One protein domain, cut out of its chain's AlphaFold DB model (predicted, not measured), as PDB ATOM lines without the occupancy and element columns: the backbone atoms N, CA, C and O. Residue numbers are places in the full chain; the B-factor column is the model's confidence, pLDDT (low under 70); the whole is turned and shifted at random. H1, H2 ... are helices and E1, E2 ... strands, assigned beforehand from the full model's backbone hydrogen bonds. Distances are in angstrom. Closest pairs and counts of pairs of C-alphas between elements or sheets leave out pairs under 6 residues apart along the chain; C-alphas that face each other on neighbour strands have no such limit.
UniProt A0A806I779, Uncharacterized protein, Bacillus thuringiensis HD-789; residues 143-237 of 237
ATOM      1  N   GLU A 143     -27.342 -51.485 -24.536       74.81
ATOM      2  CA  GLU A 143     -26.236 -50.597 -24.842       74.81
ATOM      3  C   GLU A 143     -25.745 -50.809 -26.285       74.81
ATOM      4  O   GLU A 143     -24.705 -51.412 -26.539       74.81
ATOM      5  N   LEU A 144     -26.496 -50.331 -27.280       80.88
ATOM      6  CA  LEU A 144     -26.146 -50.513 -28.698       80.88
ATOM      7  C   LEU A 144     -24.754 -49.976 -29.057       80.88
ATOM      8  O   LEU A 144     -24.061 -50.560 -29.897       80.88
ATOM      9  N   TYR A 145     -24.329 -48.880 -28.430       88.19
ATOM     10  CA  TYR A 145     -23.054 -48.250 -28.751       88.19
ATOM     11  C   TYR A 145     -22.200 -47.882 -27.552       88.19
ATOM     12  O   TYR A 145     -20.977 -47.814 -27.705       88.19
ATOM     13  N   LEU A 146     -22.816 -47.653 -26.392       92.12
ATOM     14  CA  LEU A 146     -22.100 -47.217 -25.199       92.12
ATOM     15  C   LEU A 146     -20.978 -48.197 -24.815       92.12
ATOM     16  O   LEU A 146     -19.852 -47.746 -24.613       92.12
ATOM     17  N   HIS A 147     -21.223 -49.516 -24.859       91.81
ATOM     18  CA  HIS A 147     -20.204 -50.534 -24.550       91.81
ATOM     19  C   HIS A 147     -18.898 -50.329 -25.333       91.81
ATOM     20  O   HIS A 147     -17.814 -50.360 -24.758       91.81
ATOM     21  N   LYS A 148     -18.981 -50.018 -26.636       91.88
ATOM     22  CA  LYS A 148     -17.790 -49.800 -27.476       91.88
ATOM     23  C   LYS A 148     -17.005 -48.566 -27.059       91.88
ATOM     24  O   LYS A 148     -15.785 -48.573 -27.173       91.88
ATOM     25  N   GLN A 149     -17.691 -47.507 -26.632       91.56
ATOM     26  CA  GLN A 149     -17.035 -46.262 -26.231       91.56
ATOM     27  C   GLN A 149     -16.288 -46.407 -24.908       91.56
ATOM     28  O   GLN A 149     -15.236 -45.795 -24.743       91.56
ATOM     29  N   VAL A 150     -16.805 -47.233 -23.996       93.19
ATOM     30  CA  VAL A 150     -16.196 -47.465 -22.679       93.19
ATOM     31  C   VAL A 150     -15.291 -48.703 -22.629       93.19
ATOM     32  O   VAL A 150     -14.674 -48.967 -21.603       93.19
ATOM     33  N   GLY A 151     -15.169 -49.442 -23.737       92.19
ATOM     34  CA  GLY A 151     -14.316 -50.631 -23.834       92.19
ATOM     35  C   GLY A 151     -14.895 -51.888 -23.174       92.19
ATOM     36  O   GLY A 151     -14.134 -52.779 -22.810       92.19
ATOM     37  N   GLU A 152     -16.217 -51.960 -23.029       92.06
ATOM     38  CA  GLU A 152     -16.946 -53.105 -22.478       92.06
ATOM     39  C   GLU A 152     -17.424 -54.058 -23.586       92.06
ATOM     40  O   GLU A 152     -17.607 -53.674 -24.748       92.06
ATOM     41  N   GLU A 153     -17.651 -55.321 -23.226       89.50
ATOM     42  CA  GLU A 153     -18.280 -56.300 -24.114       89.50
ATOM     43  C   GLU A 153     -19.781 -56.000 -24.294       89.50
ATOM     44  O   GLU A 153     -20.455 -55.478 -23.410       89.50
ATOM     45  N   TYR A 154     -20.328 -56.310 -25.471       87.19
ATOM     46  CA  TYR A 154     -21.754 -56.114 -25.724       87.19
ATOM     47  C   TYR A 154     -22.604 -57.031 -24.835       87.19
ATOM     48  O   TYR A 154     -22.405 -58.244 -24.810       87.19
ATOM     49  N   GLY A 155     -23.606 -56.463 -24.170       83.69
ATOM     50  CA  GLY A 155     -24.541 -57.175 -23.305       83.69
ATOM     51  C   GLY A 155     -24.088 -57.294 -21.849       83.69
ATOM     52  O   GLY A 155     -24.813 -57.906 -21.058       83.69
ATOM     53  N   THR A 156     -22.918 -56.757 -21.481       88.50
ATOM     54  CA  THR A 156     -22.370 -56.878 -20.119       88.50
ATOM     55  C   THR A 156     -22.645 -55.669 -19.236       88.50
ATOM     56  O   THR A 156     -22.517 -55.782 -18.013       88.50
ATOM     57  N   MET A 157     -23.037 -54.524 -19.808       90.69
ATOM     58  CA  MET A 157     -23.285 -53.327 -19.008       90.69
ATOM     59  C   MET A 157     -24.546 -53.484 -18.147       90.69
ATOM     60  O   MET A 157     -25.525 -54.138 -18.519       90.69
ATOM     61  N   GLN A 158     -24.517 -52.890 -16.957       89.50
ATOM     62  CA  GLN A 158     -25.590 -52.972 -15.965       89.50
ATOM     63  C   GLN A 158     -26.471 -51.720 -16.015       89.50
ATOM     64  O   GLN A 158     -26.023 -50.670 -16.464       89.50
ATOM     65  N   ASN A 159     -27.724 -51.824 -15.555       86.69
ATOM     66  CA  ASN A 159     -28.676 -50.701 -15.507       86.69
ATOM     67  C   ASN A 159     -28.790 -49.943 -16.843       86.69
ATOM     68  O   ASN A 159     -28.830 -48.716 -16.875       86.69
ATOM     69  N   ALA A 160     -28.782 -50.689 -17.952       88.31
ATOM     70  CA  ALA A 160     -28.744 -50.125 -19.291       88.31
ATOM     71  C   ALA A 160     -30.106 -49.548 -19.702       88.31
ATOM     72  O   ALA A 160     -31.091 -50.281 -19.835       88.31
ATOM     73  N   TYR A 161     -30.124 -48.249 -19.982       90.12
ATOM     74  CA  TYR A 161     -31.211 -47.548 -20.646       90.12
ATOM     75  C   TYR A 161     -30.723 -47.021 -21.987       90.12
ATOM     76  O   TYR A 161     -29.645 -46.442 -22.096       90.12
ATOM     77  N   HIS A 162     -31.552 -47.172 -23.007       91.38
ATOM     78  CA  HIS A 162     -31.336 -46.582 -24.314       91.38
ATOM     79  C   HIS A 162     -32.626 -45.927 -24.750       91.38
ATOM     80  O   HIS A 162     -33.666 -46.582 -24.764       91.38
ATOM     81  N   VAL A 163     -32.547 -44.665 -25.154       93.12
ATOM     82  CA  VAL A 163     -33.613 -43.978 -25.876       93.12
ATOM     83  C   VAL A 163     -33.136 -43.629 -27.273       93.12
ATOM     84  O   VAL A 163     -32.078 -43.029 -27.451       93.12
ATOM     85  N   HIS A 164     -33.953 -43.984 -28.257       91.94
ATOM     86  CA  HIS A 164     -33.835 -43.535 -29.634       91.94
ATOM     87  C   HIS A 164     -35.167 -42.954 -30.088       91.94
ATOM     88  O   HIS A 164     -36.215 -43.528 -29.816       91.94
ATOM     89  N   GLY A 165     -35.140 -41.825 -30.779       91.69
ATOM     90  CA  GLY A 165     -36.362 -41.197 -31.263       91.69
ATOM     91  C   GLY A 165     -36.179 -39.710 -31.492       91.69
ATOM     92  O   GLY A 165     -35.061 -39.193 -31.434       91.69
ATOM     93  N   GLY A 166     -37.273 -39.025 -31.783       91.75
ATOM     94  CA  GLY A 166     -37.261 -37.614 -32.121       91.75
ATOM     95  C   GLY A 166     -38.664 -37.043 -32.238       91.75
ATOM     96  O   GLY A 166     -39.668 -37.745 -32.121       91.75
ATOM     97  N   VAL A 167     -38.727 -35.742 -32.480       92.81
ATOM     98  CA  VAL A 167     -39.971 -35.010 -32.714       92.81
ATOM     99  C   VAL A 167     -39.763 -34.033 -33.858       92.81
ATOM    100  O   VAL A 167     -38.708 -33.409 -33.939       92.81
ATOM    101  N   GLY A 168     -40.737 -33.895 -34.753       90.75
ATOM    102  CA  GLY A 168     -40.680 -32.903 -35.826       90.75
ATOM    103  C   GLY A 168     -41.652 -33.153 -36.969       90.75
ATOM    104  O   GLY A 168     -42.338 -34.174 -37.030       90.75
ATOM    105  N   ASN A 169     -41.697 -32.204 -37.901       87.62
ATOM    106  CA  ASN A 169     -42.485 -32.328 -39.118       87.62
ATOM    107  C   ASN A 169     -41.774 -33.266 -40.103       87.62
ATOM    108  O   ASN A 169     -40.743 -32.920 -40.678       87.62
ATOM    109  N   ALA A 170     -42.330 -34.459 -40.290       85.06
ATOM    110  CA  ALA A 170     -41.823 -35.456 -41.218       85.06
ATOM    111  C   ALA A 170     -42.981 -36.124 -41.979       85.06
ATOM    112  O   ALA A 170     -44.085 -36.259 -41.442       85.06
ATOM    113  N   PRO A 171     -42.758 -36.546 -43.240       81.31
ATOM    114  CA  PRO A 171     -43.802 -37.172 -44.055       81.31
ATOM    115  C   PRO A 171     -44.280 -38.511 -43.470       81.31
ATOM    116  O   PRO A 171     -45.452 -38.879 -43.601       81.31
ATOM    117  N   ASP A 172     -43.373 -39.234 -42.815       83.19
ATOM    118  CA  ASP A 172     -43.596 -40.512 -42.153       83.19
ATOM    119  C   ASP A 172     -42.499 -40.787 -41.103       83.19
ATOM    120  O   ASP A 172     -41.632 -39.950 -40.852       83.19
ATOM    121  N   ILE A 173     -42.554 -41.970 -40.483       80.75
ATOM    122  CA  ILE A 173     -41.598 -42.415 -39.459       80.75
ATOM    123  C   ILE A 173     -40.166 -42.482 -40.012       80.75
ATOM    124  O   ILE A 173     -39.232 -42.125 -39.304       80.75
ATOM    125  N   ASN A 174     -39.972 -42.867 -41.277       82.88
ATOM    126  CA  ASN A 174     -38.627 -42.926 -41.855       82.88
ATOM    127  C   ASN A 174     -38.030 -41.519 -41.976       82.88
ATOM    128  O   ASN A 174     -36.863 -41.318 -41.660       82.88
ATOM    129  N   GLY A 175     -38.841 -40.532 -42.369       82.56
ATOM    130  CA  GLY A 175     -38.422 -39.129 -42.372       82.56
ATOM    131  C   GLY A 175     -38.117 -38.584 -40.971       82.56
ATOM    132  O   GLY A 175     -37.274 -37.701 -40.834       82.56
ATOM    133  N   LEU A 176     -38.760 -39.117 -39.925       86.06
ATOM    134  CA  LEU A 176     -38.429 -38.788 -38.537       86.06
ATOM    135  C   LEU A 176     -37.076 -39.389 -38.126       86.06
ATOM    136  O   LEU A 176     -36.334 -38.751 -37.386       86.06
ATOM    137  N   HIS A 177     -36.704 -40.570 -38.631       83.25
ATOM    138  CA  HIS A 177     -35.424 -41.224 -38.307       83.25
ATOM    139  C   HIS A 177     -34.199 -40.407 -38.731       83.25
ATOM    140  O   HIS A 177     -33.170 -40.444 -38.048       83.25
ATOM    141  N   ASP A 178     -34.338 -39.566 -39.755       79.81
ATOM    142  CA  ASP A 178     -33.316 -38.599 -40.168       79.81
ATOM    143  C   ASP A 178     -33.096 -37.468 -39.148       79.81
ATOM    144  O   ASP A 178     -32.088 -36.763 -39.220       79.81
ATOM    145  N   ILE A 179     -33.982 -37.315 -38.163       81.50
ATOM    146  CA  ILE A 179     -34.003 -36.280 -37.119       81.50
ATOM    147  C   ILE A 179     -34.257 -36.915 -35.741       81.50
ATOM    148  O   ILE A 179     -35.119 -36.487 -34.975       81.50
ATOM    149  N   THR A 180     -33.460 -37.937 -35.418       87.81
ATOM    150  CA  THR A 180     -33.464 -38.637 -34.122       87.81
ATOM    151  C   THR A 180     -32.233 -38.342 -33.266       87.81
ATOM    152  O   THR A 180     -31.153 -38.039 -33.777       87.81
ATOM    153  N   THR A 181     -32.392 -38.457 -31.950       90.75
ATOM    154  CA  THR A 181     -31.297 -38.572 -30.987       90.75
ATOM    155  C   THR A 181     -31.155 -40.028 -30.552       90.75
ATOM    156  O   THR A 181     -32.094 -40.824 -30.652       90.75
ATOM    157  N   THR A 182     -29.970 -40.373 -30.060       93.06
ATOM    158  CA  THR A 182     -29.743 -41.600 -29.302       93.06
ATOM    159  C   THR A 182     -29.014 -41.231 -28.025       93.06
ATOM    160  O   THR A 182     -27.931 -40.641 -28.084       93.06
ATOM    161  N   ILE A 183     -29.613 -41.591 -26.897       95.00
ATOM    162  CA  ILE A 183     -29.095 -41.333 -25.559       95.00
ATOM    163  C   ILE A 183     -29.044 -42.674 -24.833       95.00
ATOM    164  O   ILE A 183     -30.038 -43.398 -24.789       95.00
ATOM    165  N   GLU A 184     -27.884 -43.020 -24.291       94.81
ATOM    166  CA  GLU A 184     -27.642 -44.289 -23.603       94.81
ATOM    167  C   GLU A 184     -27.087 -44.023 -22.205       94.81
ATOM    168  O   GLU A 184     -26.196 -43.192 -22.062       94.81
ATOM    169  N   LEU A 185     -27.569 -44.742 -21.194       95.00
ATOM    170  CA  LEU A 185     -27.049 -44.738 -19.828       95.00
ATOM    171  C   LEU A 185     -26.768 -46.179 -19.417       95.00
ATOM    172  O   LEU A 185     -27.661 -47.011 -19.531       95.00
ATOM    173  N   ALA A 186     -25.569 -46.488 -18.931       94.62
ATOM    174  CA  ALA A 186     -25.294 -47.797 -18.342       94.62
ATOM    175  C   ALA A 186     -24.077 -47.766 -17.411       94.62
ATOM    176  O   ALA A 186     -23.178 -46.935 -17.550       94.62
ATOM    177  N   THR A 187     -24.029 -48.710 -16.479       94.44
ATOM    178  CA  THR A 187     -22.940 -48.889 -15.519       94.44
ATOM    179  C   THR A 187     -21.958 -49.948 -16.012       94.44
ATOM    180  O   THR A 187     -22.352 -51.063 -16.365       94.44
ATOM    181  N   SER A 188     -20.668 -49.604 -16.035       94.81
ATOM    182  CA  SER A 188     -19.591 -50.555 -16.326       94.81
ATOM    183  C   SER A 188     -19.480 -51.577 -15.190       94.81
ATOM    184  O   SER A 188     -19.329 -51.181 -14.029       94.81
ATOM    185  N   PRO A 189     -19.484 -52.887 -15.490       94.12
ATOM    186  CA  PRO A 189     -19.281 -53.916 -14.475       94.12
ATOM    187  C   PRO A 189     -17.830 -53.963 -13.966       94.12
ATOM    188  O   PRO A 189     -17.580 -54.512 -12.896       94.12
ATOM    189  N   ILE A 190     -16.870 -53.410 -14.719       92.88
ATOM    190  CA  ILE A 190     -15.438 -53.464 -14.397       92.88
ATOM    191  C   ILE A 190     -15.054 -52.383 -13.389       92.88
ATOM    192  O   ILE A 190     -14.372 -52.667 -12.405       92.88
ATOM    193  N   ASN A 191     -15.449 -51.136 -13.649       93.56
ATOM    194  CA  ASN A 191     -15.044 -49.987 -12.831       93.56
ATOM    195  C   ASN A 191     -16.180 -49.411 -11.972       93.56
ATOM    196  O   ASN A 191     -15.923 -48.522 -11.163       93.56
ATOM    197  N   GLY A 192     -17.411 -49.910 -12.128       93.19
ATOM    198  CA  GLY A 192     -18.577 -49.482 -11.355       93.19
ATOM    199  C   GLY A 192     -19.079 -48.072 -11.677       93.19
ATOM    200  O   GLY A 192     -20.033 -47.623 -11.046       93.19
ATOM    201  N   LYS A 193     -18.467 -47.364 -12.635       96.50
ATOM    202  CA  LYS A 193     -18.920 -46.036 -13.056       96.50
ATOM    203  C   LYS A 193     -20.118 -46.150 -13.983       96.50
ATOM    204  O   LYS A 193     -20.177 -47.032 -14.843       96.50
ATOM    205  N   THR A 194     -21.039 -45.208 -13.840       96.69
ATOM    206  CA  THR A 194     -22.161 -45.026 -14.757       96.69
ATOM    207  C   THR A 194     -21.786 -44.018 -15.829       96.69
ATOM    208  O   THR A 194     -21.268 -42.945 -15.527       96.69
ATOM    209  N   TYR A 195     -22.048 -44.368 -17.082       97.00
ATOM    210  CA  TYR A 195     -21.736 -43.549 -18.241       97.00
ATOM    211  C   TYR A 195     -23.014 -43.154 -18.962       97.00
ATOM    212  O   TYR A 195     -23.916 -43.978 -19.116       97.00
ATOM    213  N   LEU A 196     -23.054 -41.914 -19.437       96.69
ATOM    214  CA  LEU A 196     -24.077 -41.399 -20.338       96.69
ATOM    215  C   LEU A 196     -23.426 -41.094 -21.688       96.69
ATOM    216  O   LEU A 196     -22.395 -40.431 -21.741       96.69
ATOM    217  N   ASN A 197     -24.032 -41.546 -22.778       95.56
ATOM    218  CA  ASN A 197     -23.604 -41.236 -24.137       95.56
ATOM    219  C   ASN A 197     -24.751 -40.564 -24.891       95.56
ATOM    220  O   ASN A 197     -25.775 -41.194 -25.156       95.56
ATOM    221  N   VAL A 198     -24.557 -39.298 -25.259       94.44
ATOM    222  CA  VAL A 198     -25.435 -38.549 -26.167       94.44
ATOM    223  C   VAL A 198     -24.799 -38.604 -27.550       94.44
ATOM    224  O   VAL A 198     -23.731 -38.037 -27.775       94.44
ATOM    225  N   ARG A 199     -25.418 -39.316 -28.496       89.19
ATOM    226  CA  ARG A 199     -24.811 -39.566 -29.818       89.19
ATOM    227  C   ARG A 199     -25.098 -38.496 -30.856       89.19
ATOM    228  O   ARG A 199     -24.337 -38.379 -31.815       89.19
ATOM    229  N   ARG A 200     -26.223 -37.798 -30.725       85.25
ATOM    230  CA  ARG A 200     -26.684 -36.830 -31.716       85.25
ATOM    231  C   ARG A 200     -27.582 -35.785 -31.078       85.25
ATOM    232  O   ARG A 200     -28.527 -36.140 -30.375       85.25
ATOM    233  N   ASP A 201     -27.320 -34.532 -31.419       86.25
ATOM    234  CA  ASP A 201     -28.111 -33.396 -30.974       86.25
ATOM    235  C   ASP A 201     -29.281 -33.120 -31.927       86.25
ATOM    236  O   ASP A 201     -29.117 -33.016 -33.147       86.25
ATOM    237  N   LEU A 202     -30.475 -33.002 -31.350       85.75
ATOM    238  CA  LEU A 202     -31.689 -32.511 -32.002       85.75
ATOM    239  C   LEU A 202     -31.998 -31.064 -31.650       85.75
ATOM    240  O   LEU A 202     -32.768 -30.424 -32.358       85.75
ATOM    241  N   THR A 203     -31.414 -30.553 -30.571       86.06
ATOM    242  CA  THR A 203     -31.585 -29.177 -30.106       86.06
ATOM    243  C   THR A 203     -30.441 -28.289 -30.589       86.06
ATOM    244  O   THR A 203     -29.312 -28.748 -30.745       86.06
ATOM    245  N   GLU A 204     -30.721 -27.015 -30.870       82.62
ATOM    246  CA  GLU A 204     -29.669 -26.024 -31.129       82.62
ATOM    247  C   GLU A 204     -29.026 -25.596 -29.802       82.62
ATOM    248  O   GLU A 204     -29.702 -25.051 -28.936       82.62
ATOM    249  N   ASN A 205     -27.710 -25.801 -29.666       84.12
ATOM    250  CA  ASN A 205     -26.919 -25.474 -28.468       84.12
ATOM    251  C   ASN A 205     -27.426 -26.142 -27.165       84.12
ATOM    252  O   ASN A 205     -27.719 -25.431 -26.201       84.12
ATOM    253  N   PRO A 206     -27.538 -27.483 -27.114       86.31
ATOM    254  CA  PRO A 206     -27.965 -28.178 -25.901       86.31
ATOM    255  C   PRO A 206     -26.924 -28.033 -24.784       86.31
ATOM    256  O   PRO A 206     -25.720 -27.955 -25.039       86.31
ATOM    257  N   MET A 207     -27.381 -28.034 -23.536       86.38
ATOM    258  CA  MET A 207     -26.540 -28.161 -22.349       86.38
ATOM    259  C   MET A 207     -25.937 -29.570 -22.272       86.38
ATOM    260  O   MET A 207     -24.730 -29.713 -22.058       86.38
ATOM    261  N   SER A 208     -26.745 -30.603 -22.532       87.06
ATOM    262  CA  SER A 208     -26.302 -31.984 -22.742       87.06
ATOM    263  C   SER A 208     -25.873 -32.194 -24.195       87.06
ATOM    264  O   SER A 208     -26.593 -32.794 -24.997       87.06
ATOM    265  N   MET A 209     -24.702 -31.651 -24.535       88.25
ATOM    266  CA  MET A 209     -24.072 -31.801 -25.851       88.25
ATOM    267  C   MET A 209     -23.775 -33.260 -26.216       88.25
ATOM    268  O   MET A 209     -23.597 -34.127 -25.362       88.25
ATOM    269  N   GLN A 210     -23.638 -33.527 -27.513       92.38
ATOM    270  CA  GLN A 210     -23.098 -34.794 -27.986       92.38
ATOM    271  C   GLN A 210     -21.758 -35.123 -27.295       92.38
ATOM    272  O   GLN A 210     -20.785 -34.370 -27.394       92.38
ATOM    273  N   GLY A 211     -21.682 -36.285 -26.646       93.50
ATOM    274  CA  GLY A 211     -20.496 -36.695 -25.905       93.50
ATOM    275  C   GLY A 211     -20.710 -37.885 -24.975       93.50
ATOM    276  O   GLY A 211     -21.826 -38.372 -24.790       93.50
ATOM    277  N   LEU A 212     -19.596 -38.337 -24.394       95.69
ATOM    278  CA  LEU A 212     -19.545 -39.340 -23.337       95.69
ATOM    279  C   LEU A 212     -19.304 -38.637 -21.998       95.69
ATOM    280  O   LEU A 212     -18.347 -37.873 -21.861       95.69
ATOM    281  N   TYR A 213     -20.146 -38.933 -21.018       96.19
ATOM    282  CA  TYR A 213     -20.105 -38.375 -19.674       96.19
ATOM    283  C   TYR A 213     -19.878 -39.499 -18.665       96.19
ATOM    284  O   TYR A 213     -20.590 -40.504 -18.687       96.19
ATOM    285  N   GLU A 214     -18.896 -39.325 -17.785       96.06
ATOM    286  CA  GLU A 214     -18.645 -40.224 -16.653       96.06
ATOM    287  C   GLU A 214     -19.456 -39.802 -15.421       96.06
ATOM    288  O   GLU A 214     -19.933 -38.669 -15.346       96.06
ATOM    289  N   ASP A 215     -19.584 -40.714 -14.455       95.19
ATOM    290  CA  ASP A 215     -20.305 -40.509 -13.190       95.19
ATOM    291  C   ASP A 215     -21.747 -40.002 -13.394       95.19
ATOM    292  O   ASP A 215     -22.292 -39.224 -12.609       95.19
ATOM    293  N   ALA A 216     -22.369 -40.459 -14.482       96.44
ATOM    294  CA  ALA A 216     -23.698 -40.044 -14.885       96.44
ATOM    295  C   ALA A 216     -24.786 -40.620 -13.970       96.44
ATOM    296  O   ALA A 216     -24.646 -41.694 -13.384       96.44
ATOM    297  N   THR A 217     -25.917 -39.922 -13.892       95.12
ATOM    298  CA  THR A 217     -27.076 -40.336 -13.091       95.12
ATOM    299  C   THR A 217     -28.299 -40.602 -13.973       95.12
ATOM    300  O   THR A 217     -28.388 -40.052 -15.077       95.12
ATOM    301  N   PRO A 218     -29.295 -41.371 -13.488       94.62
ATOM    302  CA  PRO A 218     -30.592 -41.493 -14.159       94.62
ATOM    303  C   PRO A 218     -31.251 -40.137 -14.435       94.62
ATOM    304  O   PRO A 218     -31.868 -39.947 -15.479       94.62
ATOM    305  N   GLN A 219     -31.065 -39.165 -13.540       96.00
ATOM    306  CA  GLN A 219     -31.604 -37.821 -13.719       96.00
ATOM    307  C   GLN A 219     -30.948 -37.091 -14.899       96.00
ATOM    308  O   GLN A 219     -31.658 -36.512 -15.714       96.00
ATOM    309  N   MET A 220     -29.622 -37.182 -15.062       96.19
ATOM    310  CA  MET A 220     -28.931 -36.605 -16.229       96.19
ATOM    311  C   MET A 220     -29.405 -37.234 -17.545       96.19
ATOM    312  O   MET A 220     -29.523 -36.548 -18.560       96.19
ATOM    313  N   PHE A 221     -29.700 -38.537 -17.536       95.88
ATOM    314  CA  PHE A 221     -30.288 -39.229 -18.683       95.88
ATOM    315  C   PHE A 221     -31.676 -38.675 -19.029       95.88
ATOM    316  O   PHE A 221     -31.919 -38.315 -20.182       95.88
ATOM    317  N   VAL A 222     -32.555 -38.542 -18.030       96.44
ATOM    318  CA  VAL A 222     -33.893 -37.946 -18.189       96.44
ATOM    319  C   VAL A 222     -33.797 -36.515 -18.713       96.44
ATOM    320  O   VAL A 222     -34.441 -36.184 -19.705       96.44
ATOM    321  N   GLU A 223     -32.968 -35.675 -18.094       95.94
ATOM    322  CA  GLU A 223     -32.780 -34.273 -18.484       95.94
ATOM    323  C   GLU A 223     -32.296 -34.145 -19.925       95.94
ATOM    324  O   GLU A 223     -32.838 -33.337 -20.676       95.94
ATOM    325  N   SER A 224     -31.359 -35.000 -20.338       96.00
ATOM    326  CA  SER A 224     -30.858 -35.020 -21.714       96.00
ATOM    327  C   SER A 224     -31.961 -35.382 -22.711       96.00
ATOM    328  O   SER A 224     -32.054 -34.767 -23.769       96.00
ATOM    329  N   ILE A 225     -32.844 -36.333 -22.386       95.81
ATOM    330  CA  ILE A 225     -34.001 -36.656 -23.241       95.81
ATOM    331  C   ILE A 225     -34.952 -35.458 -23.319       95.81
ATOM    332  O   ILE A 225     -35.312 -35.024 -24.414       95.81
ATOM    333  N   ILE A 226     -35.352 -34.904 -22.172       95.81
ATOM    334  CA  ILE A 226     -36.312 -33.795 -22.119       95.81
ATOM    335  C   ILE A 226     -35.787 -32.575 -22.875       95.81
ATOM    336  O   ILE A 226     -36.529 -31.981 -23.660       95.81
ATOM    337  N   GLU A 227     -34.520 -32.219 -22.670       94.25
ATOM    338  CA  GLU A 227     -33.869 -31.115 -23.363       94.25
ATOM    339  C   GLU A 227     -33.903 -31.321 -24.879       94.25
ATOM    340  O   GLU A 227     -34.433 -30.471 -25.597       94.25
ATOM    341  N   GLN A 228     -33.409 -32.471 -25.352       93.00
ATOM    342  CA  GLN A 228     -33.262 -32.750 -26.780       93.00
ATOM    343  C   GLN A 228     -34.610 -32.727 -27.516       93.00
ATOM    344  O   GLN A 228     -34.687 -32.240 -28.646       93.00
ATOM    345  N   TYR A 229     -35.681 -33.206 -26.876       93.62
ATOM    346  CA  TYR A 229     -37.023 -33.232 -27.462       93.62
ATOM    347  C   TYR A 229     -37.741 -31.878 -27.361       93.62
ATOM    348  O   TYR A 229     -38.457 -31.492 -28.288       93.62
ATOM    349  N   LYS A 230     -37.563 -31.115 -26.271       91.31
ATOM    350  CA  LYS A 230     -38.168 -29.775 -26.144       91.31
ATOM    351  C   LYS A 230     -37.528 -28.767 -27.090       91.31
ATOM    352  O   LYS A 230     -38.255 -27.977 -27.694       91.31
ATOM    353  N   GLY A 231     -36.205 -28.804 -27.221       86.00
ATOM    354  CA  GLY A 231     -35.434 -27.876 -28.046       86.00
ATOM    355  C   GLY A 231     -35.284 -28.290 -29.512       86.00
ATOM    356  O   GLY A 231     -34.568 -27.610 -30.247       86.00
ATOM    357  N   ALA A 232     -35.942 -29.375 -29.943       86.44
ATOM    358  CA  ALA A 232     -35.829 -29.935 -31.286       86.44
ATOM    359  C   ALA A 232     -36.026 -28.867 -32.385       86.44
ATOM    360  O   ALA A 232     -37.134 -28.367 -32.609       86.44
ATOM    361  N   TRP A 233     -34.938 -28.491 -33.066       66.56
ATOM    362  CA  TRP A 233     -34.906 -27.330 -33.970       66.56
ATOM    363  C   TRP A 233     -35.530 -27.612 -35.336       66.56
ATOM    364  O   TRP A 233     -35.960 -26.706 -36.041       66.56
ATOM    365  N   ASN A 234     -35.622 -28.877 -35.729       66.12
ATOM    366  CA  ASN A 234     -36.331 -29.316 -36.932       66.12
ATOM    367  C   ASN A 234     -37.838 -28.979 -36.914       66.12
ATOM    368  O   ASN A 234     -38.471 -29.025 -37.962       66.12
ATOM    369  N   ARG A 235     -38.412 -28.613 -35.759       62.97
ATOM    370  CA  ARG A 235     -39.799 -28.131 -35.637       62.97
ATOM    371  C   ARG A 235     -40.002 -26.729 -36.221       62.97
ATOM    372  O   ARG A 235     -41.141 -26.335 -36.464       62.97
ATOM    373  N   SER A 236     -38.929 -25.952 -36.396       49.03
ATOM    374  CA  SER A 236     -38.985 -24.555 -36.852       49.03
ATOM    375  C   SER A 236     -38.626 -24.353 -38.330       49.03
ATOM    376  O   SER A 236     -38.659 -23.212 -38.797       49.03
ATOM    377  N   LYS A 237     -38.314 -25.427 -39.072       46.62
ATOM    378  CA  LYS A 237     -38.028 -25.402 -40.518       46.62
ATOM    379  C   LYS A 237     -39.168 -26.009 -41.331       46.62
ATOM    380  O   LYS A 237     -39.316 -25.573 -42.492       46.62
TER     381      LYS A 237
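What this domain is: This is residues 143 to 237 of the 237 residues of an uncharacterized protein of Bacillus thuringiensis HD-789 (UniProt A0A806I779). A long, twisted antiparallel sheet of four strands has helix H3 packed lengthwise over one face and the short helix H1 over part of the other. Two small helices, H2 and H4, sit near the far end of the long edge strand E1. The printed part has 95 residues, with four named helices and four named strands in the order H1 E1 H2 E2 E3 E4 H3 H4; the sheet's order is E1 E2 E3 E4, and the class is mixed. It is compact, with a radius of gyration of the C-alphas of 13.9 A, and spans 44 by 25 by 16 A.

Where its parts are: E1, residues 158 to 168, runs 32.0 A from C-alpha 158 at (-25.590, -52.972, -15.965). E2 is residues 181 to 187, 20.4 A; E3 is 194 to 198, 13.5 A; E4 is 211 to 213. H3, residues 218 to 230, runs 18.4 A and ends at (-38.168, -29.775, -26.144). H1 is residues 146 to 150, H2 173 to 177 and H4 233 to 236.

How they stand to each other: N 163 and O 183 of E1 and E2 are 2.8 A apart, within hydrogen-bond range. E2, E3 and E4 form a meander, each strand the antiparallel neighbour of the one before; N 184 and O 197 are 2.9 A apart, N 198 and O 211 2.9 A. H3 runs along the strands over E2, at a height over the sheet of 8.1 A; the closest C-alphas, of Leu 185 and Phe 221, are 6.5 A apart. H1, on the opposite face, lies over E3 at 8.2 A; C-alphas 146 and 197 are closest, 6.3 A. H2 and H4 only graze the sheet. Every O i to N i+4 pair is within hydrogen-bond range in H1, H2 and H3; H4 is too short for one.

The domain as a whole: The C-alphas farthest apart, of Ile 190 and Lys 237, are 44.5 A apart. The printed part has no cut. The link E3 to E4 is long, 12 residues. Residues 233 to 237 have pLDDT under 70.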